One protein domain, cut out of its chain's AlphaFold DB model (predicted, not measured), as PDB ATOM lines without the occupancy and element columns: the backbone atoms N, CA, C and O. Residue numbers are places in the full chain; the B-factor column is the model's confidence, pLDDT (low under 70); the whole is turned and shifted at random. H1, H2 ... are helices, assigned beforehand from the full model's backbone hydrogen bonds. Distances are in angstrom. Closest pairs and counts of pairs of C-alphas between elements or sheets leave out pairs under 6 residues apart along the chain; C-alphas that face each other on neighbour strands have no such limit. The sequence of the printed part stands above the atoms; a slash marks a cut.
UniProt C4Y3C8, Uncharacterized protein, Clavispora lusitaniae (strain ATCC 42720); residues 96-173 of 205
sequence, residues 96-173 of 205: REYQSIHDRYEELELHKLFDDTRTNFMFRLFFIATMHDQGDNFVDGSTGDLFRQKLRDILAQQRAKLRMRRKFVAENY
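Overview. This is residues 96 to 173 of the 205 residues of an uncharacterized protein of Clavispora lusitaniae (strain ATCC 42720) (UniProt C4Y3C8). One long helix, H3, makes the longest axis; two shorter helices, H1 and H2, gather near its first part in a small head, and residues 159 to 173 at its far end stick out as a bare arm. H2 crosses near the beginning of H3, and H1 stands on the side of H2 away from H3. The printed part has 78 residues with three named helices in the order H1, H2, H3 and no named strand; its class is all helix. The whole is loose, with a radius of gyration of the C-alphas of 14.9 A and spans of 46 by 31 by 25 A.

Along the chain. H1 is residues 96 to 107, beginning at C-alpha 96 at (266.355, 158.163, 233.687). H2 is residues 117 to 131 and measures 21.3 A from first to last C-alpha. H3 is residues 142 to 172 and measures 44.7 A, from C-alpha 142 at (296.209, 168.528, 240.283) to C-alpha 172 at (264.326, 165.103, 271.402).

Arrangement. H1 and H2 only just touch, with 3 pairs of C-alphas within 8 A, and H1 does so with residues 101 to 105 alone. Their closest C-alphas, of Ile 101 and Ile 128, are 6.8 A apart. They run opposite ways at a steep tilt of 52 degrees. H2 and H3 are close but not clearly touching; their closest C-alphas, of Phe 123 and Phe 147, are 6.6 A apart. Their lines are about perpendicular at 70.3 degrees, only just past steep. H1 and H3 are apart. In H1, H2 and H3 every O i to N i+4 pair is within hydrogen-bond range.

Size, cuts and confidence. The C-alphas of Gly 141 and Tyr 173, the two farthest apart, are 47.7 A from each other. Without residues 159 to 173, which stand free, the body spans 31 by 24 by 23 A. The printed part has no cut, and both links are short. The mean pLDDT of the printed part is 79.9; residue 96, residues 134 to 140 and residues 172 to 173 are under 70.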
ATOM      1  N   ARG A  96     266.714 158.150 232.263       69.56
ATOM      2  CA  ARG A  96     266.355 158.163 233.687       69.56
ATOM      3  C   ARG A  96     267.573 158.166 234.607       69.56
ATOM      4  O   ARG A  96     267.548 158.827 235.643       69.56
ATOM      5  N   GLU A  97     268.633 157.457 234.236       73.94
ATOM      6  CA  GLU A  97     269.874 157.403 235.004       73.94
ATOM      7  C   GLU A  97     270.560 158.773 234.994       73.94
ATOM      8  O   GLU A  97     270.876 159.317 236.055       73.94
ATOM      9  N   TYR A  98     270.657 159.410 233.826       76.75
ATOM     10  CA  TYR A  98     271.185 160.772 233.717       76.75
ATOM     11  C   TYR A  98     270.355 161.806 234.468       76.75
ATOM     12  O   TYR A  98     270.927 162.677 235.127       76.75
ATOM     13  N   GLN A  99     269.026 161.700 234.401       79.12
ATOM     14  CA  GLN A  99     268.124 162.565 235.158       79.12
ATOM     15  C   GLN A  99     268.415 162.454 236.659       79.12
ATOM     16  O   GLN A  99     268.598 163.463 237.329       79.12
ATOM     17  N   SER A 100     268.574 161.232 237.173       82.50
ATOM     18  CA  SER A 100     268.851 161.000 238.594       82.50
ATOM     19  C   SER A 100     270.206 161.559 239.050       82.50
ATOM     20  O   SER A 100     270.321 162.113 240.145       82.50
ATOM     21  N   ILE A 101     271.236 161.459 238.203       82.94
ATOM     22  CA  ILE A 101     272.563 162.022 238.475       82.94
ATOM     23  C   ILE A 101     272.489 163.551 238.462       82.94
ATOM     24  O   ILE A 101     273.074 164.207 239.325       82.94
ATOM     25  N   HIS A 102     271.746 164.119 237.512       83.19
ATOM     26  CA  HIS A 102     271.521 165.553 237.417       83.19
ATOM     27  C   HIS A 102     270.769 166.103 238.631       83.19
ATOM     28  O   HIS A 102     271.219 167.066 239.247       83.19
ATOM     29  N   ASP A 103     269.670 165.462 239.020       83.75
ATOM     30  CA  ASP A 103     268.868 165.870 240.174       83.75
ATOM     31  C   ASP A 103     269.715 165.859 241.448       83.75
ATOM     32  O   ASP A 103     269.651 166.782 242.257       83.75
ATOM     33  N   ARG A 104     270.596 164.864 241.589       83.44
ATOM     34  CA  ARG A 104     271.529 164.777 242.714       83.44
ATOM     35  C   ARG A 104     272.621 165.845 242.676       83.44
ATOM     36  O   ARG A 104     273.063 166.298 243.730       83.44
ATOM     37  N   TYR A 105     273.067 166.241 241.488       83.50
ATOM     38  CA  TYR A 105     274.007 167.347 241.313       83.50
ATOM     39  C   TYR A 105     273.385 168.681 241.756       83.50
ATOM     40  O   TYR A 105     274.033 169.464 242.454       83.50
ATOM     41  N   GLU A 106     272.115 168.900 241.410       84.06
ATOM     42  CA  GLU A 106     271.354 170.085 241.816       84.06
ATOM     43  C   GLU A 106     270.983 170.074 243.304       84.06
ATOM     44  O   GLU A 106     271.159 171.083 243.983       84.06
ATOM     45  N   GLU A 107     270.552 168.933 243.854       84.06
ATOM     46  CA  GLU A 107     270.235 168.775 245.285       84.06
ATOM     47  C   GLU A 107     271.441 169.103 246.177       84.06
ATOM     48  O   GLU A 107     271.309 169.668 247.265       84.06
ATOM     49  N   LEU A 108     272.639 168.754 245.710       81.19
ATOM     50  CA  LEU A 108     273.893 169.038 246.395       81.19
ATOM     51  C   LEU A 108     274.421 170.460 246.136       81.19
ATOM     52  O   LEU A 108     275.486 170.798 246.649       81.19
ATOM     53  N   GLU A 109     273.694 171.277 245.366       83.81
ATOM     54  CA  GLU A 109     274.060 172.637 244.958       83.81
ATOM     55  C   GLU A 109     275.478 172.729 244.365       83.81
ATOM     56  O   GLU A 109     276.186 173.728 244.527       83.81
ATOM     57  N   LEU A 110     275.915 171.678 243.661       84.12
ATOM     58  CA  LEU A 110     277.293 171.558 243.171       84.12
ATOM     59  C   LEU A 110     277.646 172.621 242.124       84.12
ATOM     60  O   LEU A 110     278.820 172.941 241.950       84.12
ATOM     61  N   HIS A 111     276.646 173.220 241.474       80.56
ATOM     62  CA  HIS A 111     276.826 174.336 240.545       80.56
ATOM     63  C   HIS A 111     277.362 175.617 241.208       80.56
ATOM     64  O   HIS A 111     277.827 176.503 240.498       80.56
ATOM     65  N   LYS A 112     277.305 175.736 242.543       84.44
ATOM     66  CA  LYS A 112     277.812 176.899 243.300       84.44
ATOM     67  C   LYS A 112     279.234 176.698 243.824       84.44
ATOM     68  O   LYS A 112     279.738 177.532 244.569       84.44
ATOM     69  N   LEU A 113     279.852 175.555 243.526       84.19
ATOM     70  CA  LEU A 113     281.101 175.152 244.164       84.19
ATOM     71  C   LEU A 113     282.315 175.937 243.644       84.19
ATOM     72  O   LEU A 113     283.262 176.177 244.396       84.19
ATOM     73  N   PHE A 114     282.286 176.316 242.368       85.94
ATOM     74  CA  PHE A 114     283.290 177.163 241.740       85.94
ATOM     75  C   PHE A 114     282.630 178.437 241.205       85.94
ATOM     76  O   PHE A 114     281.483 178.406 240.771       85.94
ATOM     77  N   ASP A 115     283.353 179.554 241.207       84.00
ATOM     78  CA  ASP A 115     282.852 180.807 240.618       84.00
ATOM     79  C   ASP A 115     282.994 180.810 239.086       84.00
ATOM     80  O   ASP A 115     282.249 181.478 238.371       84.00
ATOM     81  N   ASP A 116     283.948 180.032 238.567       90.12
ATOM     82  CA  ASP A 116     284.215 179.913 237.138       90.12
ATOM     83  C   ASP A 116     283.279 178.898 236.465       90.12
ATOM     84  O   ASP A 116     283.209 177.720 236.838       90.12
ATOM     85  N   THR A 117     282.598 179.347 235.410       87.06
ATOM     86  CA  THR A 117     281.643 178.543 234.639       87.06
ATOM     87  C   THR A 117     282.317 177.361 233.955       87.06
ATOM     88  O   THR A 117     281.751 176.265 233.921       87.06
ATOM     89  N   ARG A 118     283.548 177.537 233.460       85.31
ATOM     90  CA  ARG A 118     284.298 176.463 232.800       85.31
ATOM     91  C   ARG A 118     284.710 175.383 233.796       85.31
ATOM     92  O   ARG A 118     284.551 174.197 233.513       85.31
ATOM     93  N   THR A 119     285.201 175.778 234.965       85.00
ATOM     94  CA  THR A 119     285.585 174.847 236.034       85.00
ATOM     95  C   THR A 119     284.375 174.087 236.580       85.00
ATOM     96  O   THR A 119     284.454 172.870 236.736       85.00
ATOM     97  N   ASN A 120     283.228 174.750 236.767       86.31
ATOM     98  CA  ASN A 120     281.973 174.082 237.132       86.31
ATOM     99  C   ASN A 120     281.514 173.072 236.081       86.31
ATOM    100  O   ASN A 120     281.103 171.966 236.423       86.31
ATOM    101  N   PHE A 121     281.594 173.425 234.797       84.38
ATOM    102  CA  PHE A 121     281.237 172.504 233.722       84.38
ATOM    103  C   PHE A 121     282.130 171.256 233.734       84.38
ATOM    104  O   PHE A 121     281.630 170.132 233.691       84.38
ATOM    105  N   MET A 122     283.444 171.439 233.887       84.88
ATOM    106  CA  MET A 122     284.392 170.328 234.018       84.88
ATOM    107  C   MET A 122     284.121 169.478 235.262       84.88
ATOM    108  O   MET A 122     284.200 168.253 235.197       84.88
ATOM    109  N   PHE A 123     283.756 170.107 236.379       86.88
ATOM    110  CA  PHE A 123     283.386 169.406 237.604       86.88
ATOM    111  C   PHE A 123     282.091 168.599 237.452       86.88
ATOM    112  O   PHE A 123     282.016 167.471 237.931       86.88
ATOM    113  N   ARG A 124     281.091 169.128 236.739       85.88
ATOM    114  CA  ARG A 124     279.851 168.408 236.418       85.88
ATOM    115  C   ARG A 124     280.125 167.167 235.575       85.88
ATOM    116  O   ARG A 124     279.596 166.100 235.874       85.88
ATOM    117  N   LEU A 125     280.968 167.288 234.551       83.19
ATOM    118  CA  LEU A 125     281.368 166.139 233.740       83.19
ATOM    119  C   LEU A 125     282.151 165.109 234.563       83.19
ATOM    120  O   LEU A 125     281.882 163.914 234.463       83.19
ATOM    121  N   PHE A 126     283.056 165.571 235.428       85.69
ATOM    122  CA  PHE A 126     283.779 164.710 236.357       85.69
ATOM    123  C   PHE A 126     282.831 163.971 237.306       85.69
ATOM    124  O   PHE A 126     282.968 162.766 237.485       85.69
ATOM    125  N   PHE A 127     281.828 164.653 237.862       84.88
ATOM    126  CA  PHE A 127     280.821 164.042 238.725       84.88
ATOM    127  C   PHE A 127     280.038 162.936 238.003       84.88
ATOM    128  O   PHE A 127     279.895 161.834 238.532       84.88
ATOM    129  N   ILE A 128     279.594 163.190 236.769       82.75
ATOM    130  CA  ILE A 128     278.918 162.178 235.944       82.75
ATOM    131  C   ILE A 128     279.858 160.994 235.680       82.75
ATOM    132  O   ILE A 128     279.470 159.848 235.889       82.75
ATOM    133  N   ALA A 129     281.115 161.253 235.311       80.88
ATOM    134  CA  ALA A 129     282.106 160.202 235.089       80.88
ATOM    135  C   ALA A 129     282.359 159.365 236.356       80.88
ATOM    136  O   ALA A 129     282.458 158.143 236.268       80.88
ATOM    137  N   THR A 130     282.407 159.986 237.542       81.69
ATOM    138  CA  THR A 130     282.556 159.262 238.816       81.69
ATOM    139  C   THR A 130     281.359 158.380 239.159       81.69
ATOM    140  O   THR A 130     281.551 157.356 239.798       81.69
ATOM    141  N   MET A 131     280.142 158.735 238.731       80.44
ATOM    142  CA  MET A 131     278.953 157.904 238.964       80.44
ATOM    143  C   MET A 131     278.916 156.652 238.082       80.44
ATOM    144  O   MET A 131     278.279 155.673 238.453       80.44
ATOM    145  N   HIS A 132     279.629 156.665 236.954       77.94
ATOM    146  CA  HIS A 132     279.755 155.526 236.041       77.94
ATOM    147  C   HIS A 132     281.096 154.780 236.183       77.94
ATOM    148  O   HIS A 132     281.523 154.115 235.242       77.94
ATOM    149  N   ASP A 133     281.799 154.923 237.316       71.31
ATOM    150  CA  ASP A 133     283.126 154.328 237.575       71.31
ATOM    151  C   ASP A 133     284.218 154.689 236.535       71.31
ATOM    152  O   ASP A 133     285.269 154.058 236.457       71.31
ATOM    153  N   GLN A 134     284.016 155.758 235.757       67.12
ATOM    154  CA  GLN A 134     284.983 156.298 234.785       67.12
ATOM    155  C   GLN A 134     285.755 157.512 235.331       67.12
ATOM    156  O   GLN A 134     286.562 158.119 234.624       67.12
ATOM    157  N   GLY A 135     285.503 157.903 236.583       60.72
ATOM    158  CA  GLY A 135     286.008 159.147 237.167       60.72
ATOM    159  C   GLY A 135     287.531 159.224 237.285       60.72
ATOM    160  O   GLY A 135     288.095 160.308 237.134       60.72
ATOM    161  N   ASP A 136     288.202 158.090 237.495       61.19
ATOM    162  CA  ASP A 136     289.662 158.044 237.636       61.19
ATOM    163  C   ASP A 136     290.399 158.271 236.310       61.19
ATOM    164  O   ASP A 136     291.524 158.755 236.331       61.19
ATOM    165  N   ASN A 137     289.741 158.034 235.171       63.09
ATOM    166  CA  ASN A 137     290.301 158.285 233.838       63.09
ATOM    167  C   ASN A 137     289.951 159.683 233.295       63.09
ATOM    168  O   ASN A 137     290.403 160.057 232.213       63.09
ATOM    169  N   PHE A 138     289.085 160.436 233.986       64.94
ATOM    170  CA  PHE A 138     288.462 161.635 233.422       64.94
ATOM    171  C   PHE A 138     289.333 162.894 233.555       64.94
ATOM    172  O   PHE A 138     289.369 163.723 232.646       64.94
ATOM    173  N   VAL A 139     290.047 163.053 234.677       65.88
ATOM    174  CA  VAL A 139     290.967 164.181 234.902       65.88
ATOM    175  C   VAL A 139     292.190 163.703 235.680       65.88
ATOM    176  O   VAL A 139     292.111 163.455 236.885       65.88
ATOM    177  N   ASP A 140     293.333 163.644 235.001       66.62
ATOM    178  CA  ASP A 140     294.631 163.380 235.622       66.62
ATOM    179  C   ASP A 140     295.295 164.669 236.131       66.62
ATOM    180  O   ASP A 140     295.155 165.752 235.557       66.62
ATOM    181  N   GLY A 141     296.051 164.549 237.227       73.31
ATOM    182  CA  GLY A 141     296.829 165.639 237.822       73.31
ATOM    183  C   GLY A 141     296.085 166.482 238.865       73.31
ATOM    184  O   GLY A 141     295.054 166.089 239.413       73.31
ATOM    185  N   SER A 142     296.621 167.675 239.152       75.69
ATOM    186  CA  SER A 142     296.209 168.528 240.283       75.69
ATOM    187  C   SER A 142     294.731 168.931 240.273       75.69
ATOM    188  O   SER A 142     294.128 169.120 241.328       75.69
ATOM    189  N   THR A 143     294.129 169.058 239.090       78.75
ATOM    190  CA  THR A 143     292.714 169.424 238.938       78.75
ATOM    191  C   THR A 143     291.788 168.269 239.321       78.75
ATOM    192  O   THR A 143     290.768 168.490 239.974       78.75
ATOM    193  N   GLY A 144     292.160 167.030 238.984       80.19
ATOM    194  CA  GLY A 144     291.410 165.838 239.384       80.19
ATOM    195  C   GLY A 144     291.446 165.636 240.897       80.19
ATOM    196  O   GLY A 144     290.422 165.343 241.514       80.19
ATOM    197  N   ASP A 145     292.599 165.886 241.520       81.00
ATOM    198  CA  ASP A 145     292.746 165.817 242.976       81.00
ATOM    199  C   ASP A 145     291.903 166.868 243.698       81.00
ATOM    200  O   ASP A 145     291.226 166.543 244.675       81.00
ATOM    201  N   LEU A 146     291.862 168.099 243.175       85.19
ATOM    202  CA  LEU A 146     290.984 169.151 243.684       85.19
ATOM    203  C   LEU A 146     289.510 168.724 243.626       85.19
ATOM    204  O   LEU A 146     288.785 168.862 244.611       85.19
ATOM    205  N   PHE A 147     289.061 168.181 242.494       87.12
ATOM    206  CA  PHE A 147     287.675 167.745 242.326       87.12
ATOM    207  C   PHE A 147     287.321 166.569 243.245       87.12
ATOM    208  O   PHE A 147     286.284 166.601 243.917       87.12
ATOM    209  N   ARG A 148     288.209 165.574 243.365       85.81
ATOM    210  CA  ARG A 148     288.063 164.463 244.320       85.81
ATOM    211  C   ARG A 148     287.988 164.961 245.759       85.81
ATOM    212  O   ARG A 148     287.138 164.500 246.523       85.81
ATOM    213  N   GLN A 149     288.852 165.900 246.137       86.75
ATOM    214  CA  GLN A 149     288.854 166.491 247.474       86.75
ATOM    215  C   GLN A 149     287.533 167.208 247.761       86.75
ATOM    216  O   GLN A 149     286.909 166.947 248.787       86.75
ATOM    217  N   LYS A 150     287.051 168.032 246.828       86.69
ATOM    218  CA  LYS A 150     285.780 168.743 246.987       86.69
ATOM    219  C   LYS A 150     284.590 167.801 247.142       86.69
ATOM    220  O   LYS A 150     283.774 168.008 248.037       86.69
ATOM    221  N   LEU A 151     284.508 166.730 246.347       84.31
ATOM    222  CA  LEU A 151     283.457 165.722 246.532       84.31
ATOM    223  C   LEU A 151     283.538 165.054 247.909       84.31
ATOM    224  O   LEU A 151     282.509 164.873 248.564       84.31
ATOM    225  N   ARG A 152     284.743 164.720 248.388       86.12
ATOM    226  CA  ARG A 152     284.929 164.153 249.735       86.12
ATOM    227  C   ARG A 152     284.463 165.111 250.828       86.12
ATOM    228  O   ARG A 152     283.765 164.668 251.741       86.12
ATOM    229  N   ASP A 153     284.792 166.394 250.720       87.44
ATOM    230  CA  ASP A 153     284.386 167.417 251.687       87.44
ATOM    231  C   ASP A 153     282.858 167.550 251.750       87.44
ATOM    232  O   ASP A 153     282.270 167.567 252.834       87.44
ATOM    233  N   ILE A 154     282.192 167.554 250.596       84.62
ATOM    234  CA  ILE A 154     280.727 167.645 250.501       84.62
ATOM    235  C   ILE A 154     280.064 166.406 251.106       84.62
ATOM    236  O   ILE A 154     279.129 166.515 251.904       84.62
ATOM    237  N   LEU A 155     280.576 165.213 250.797       83.50
ATOM    238  CA  LEU A 155     280.087 163.971 251.395       83.50
ATOM    239  C   LEU A 155     280.298 163.952 252.916       83.50
ATOM    240  O   LEU A 155     279.433 163.473 253.655       83.50
ATOM    241  N   ALA A 156     281.415 164.494 253.405       84.19
ATOM    242  CA  ALA A 156     281.670 164.632 254.833       84.19
ATOM    243  C   ALA A 156     280.672 165.595 255.498       84.19
ATOM    244  O   ALA A 156     280.108 165.260 256.543       84.19
ATOM    245  N   GLN A 157     280.377 166.738 254.871       84.44
ATOM    246  CA  GLN A 157     279.366 167.685 255.350       84.44
ATOM    247  C   GLN A 157     277.964 167.063 255.389       84.44
ATOM    248  O   GLN A 157     277.259 167.197 256.390       84.44
ATOM    249  N   GLN A 158     277.571 166.326 254.347       81.31
ATOM    250  CA  GLN A 158     276.299 165.595 254.299       81.31
ATOM    251  C   GLN A 158     276.192 164.573 255.440       81.31
ATOM    252  O   GLN A 158     275.201 164.536 256.174       81.31
ATOM    253  N   ARG A 159     277.254 163.792 255.674       81.44
ATOM    254  CA  ARG A 159     277.321 162.839 256.796       81.44
ATOM    255  C   ARG A 159     277.249 163.537 258.154       81.44
ATOM    256  O   ARG A 159     276.576 163.034 259.055       81.44
ATOM    257  N   ALA A 160     277.898 164.689 258.310       81.62
ATOM    258  CA  ALA A 160     277.841 165.480 259.535       81.62
ATOM    259  C   ALA A 160     276.422 166.013 259.801       81.62
ATOM    260  O   ALA A 160     275.906 165.827 260.905       81.62
ATOM    261  N   LYS A 161     275.753 166.579 258.785       81.88
ATOM    262  CA  LYS A 161     274.350 167.023 258.869       81.88
ATOM    263  C   LYS A 161     273.421 165.871 259.255       81.88
ATOM    264  O   LYS A 161     272.615 166.008 260.175       81.88
ATOM    265  N   LEU A 162     273.582 164.705 258.625       81.94
ATOM    266  CA  LEU A 162     272.809 163.504 258.945       81.94
ATOM    267  C   LEU A 162     273.040 163.048 260.394       81.94
ATOM    268  O   LEU A 162     272.090 162.704 261.097       81.94
ATOM    269  N   ARG A 163     274.294 163.063 260.860       80.31
ATOM    270  CA  ARG A 163     274.648 162.702 262.238       80.31
ATOM    271  C   ARG A 163     274.025 163.664 263.245       80.31
ATOM    272  O   ARG A 163     273.477 163.200 264.238       80.31
ATOM    273  N   MET A 164     274.075 164.969 262.983       79.06
ATOM    274  CA  MET A 164     273.438 165.986 263.824       79.06
ATOM    275  C   MET A 164     271.922 165.806 263.864       79.06
ATOM    276  O   MET A 164     271.347 165.778 264.945       79.06
ATOM    277  N   ARG A 165     271.280 165.574 262.713       80.25
ATOM    278  CA  ARG A 165     269.839 165.293 262.645       80.25
ATOM    279  C   ARG A 165     269.468 164.039 263.434       80.25
ATOM    280  O   ARG A 165     268.497 164.058 264.178       80.25
ATOM    281  N   ARG A 166     270.242 162.959 263.305       79.31
ATOM    282  CA  ARG A 166     270.017 161.715 264.061       79.31
ATOM    283  C   ARG A 166     270.182 161.919 265.564       79.31
ATOM    284  O   ARG A 166     269.356 161.417 266.313       79.31
ATOM    285  N   LYS A 167     271.205 162.666 265.993       76.25
ATOM    286  CA  LYS A 167     271.387 163.040 267.404       76.25
ATOM    287  C   LYS A 167     270.220 163.871 267.914       76.25
ATOM    288  O   LYS A 167     269.637 163.510 268.921       76.25
ATOM    289  N   PHE A 168     269.814 164.898 267.169       75.81
ATOM    290  CA  PHE A 168     268.661 165.722 267.519       75.81
ATOM    291  C   PHE A 168     267.389 164.881 267.657       75.81
ATOM    292  O   PHE A 168     266.673 165.022 268.641       75.81
ATOM    293  N   VAL A 169     267.123 163.971 266.716       78.00
ATOM    294  CA  VAL A 169     265.966 163.073 266.809       78.00
ATOM    295  C   VAL A 169     266.085 162.147 268.020       78.00
ATOM    296  O   VAL A 169     265.122 162.021 268.759       78.00
ATOM    297  N   ALA A 170     267.245 161.545 268.274       74.31
ATOM    298  CA  ALA A 170     267.439 160.660 269.424       74.31
ATOM    299  C   ALA A 170     267.338 161.386 270.781       74.31
ATOM    300  O   ALA A 170     266.848 160.811 271.746       74.31
ATOM    301  N   GLU A 171     267.795 162.638 270.856       73.00
ATOM    302  CA  GLU A 171     267.774 163.462 272.069       73.00
ATOM    303  C   GLU A 171     266.391 164.085 272.331       73.00
ATOM    304  O   GLU A 171     266.005 164.236 273.486       73.00
ATOM    305  N   ASN A 172     265.623 164.414 271.281       64.56
ATOM    306  CA  ASN A 172     264.326 165.103 271.402       64.56
ATOM    307  C   ASN A 172     263.105 164.188 271.214       64.56
ATOM    308  O   ASN A 172     262.017 164.526 271.674       64.56
ATOM    309  N   TYR A 173     263.258 163.022 270.578       57.44
ATOM    310  CA  TYR A 173     262.214 162.002 270.464       57.44
ATOM    311  C   TYR A 173     262.610 160.781 271.295       57.44
ATOM    312  O   TYR A 173     263.192 159.816 270.802       57.44
TER     313      TYR A 173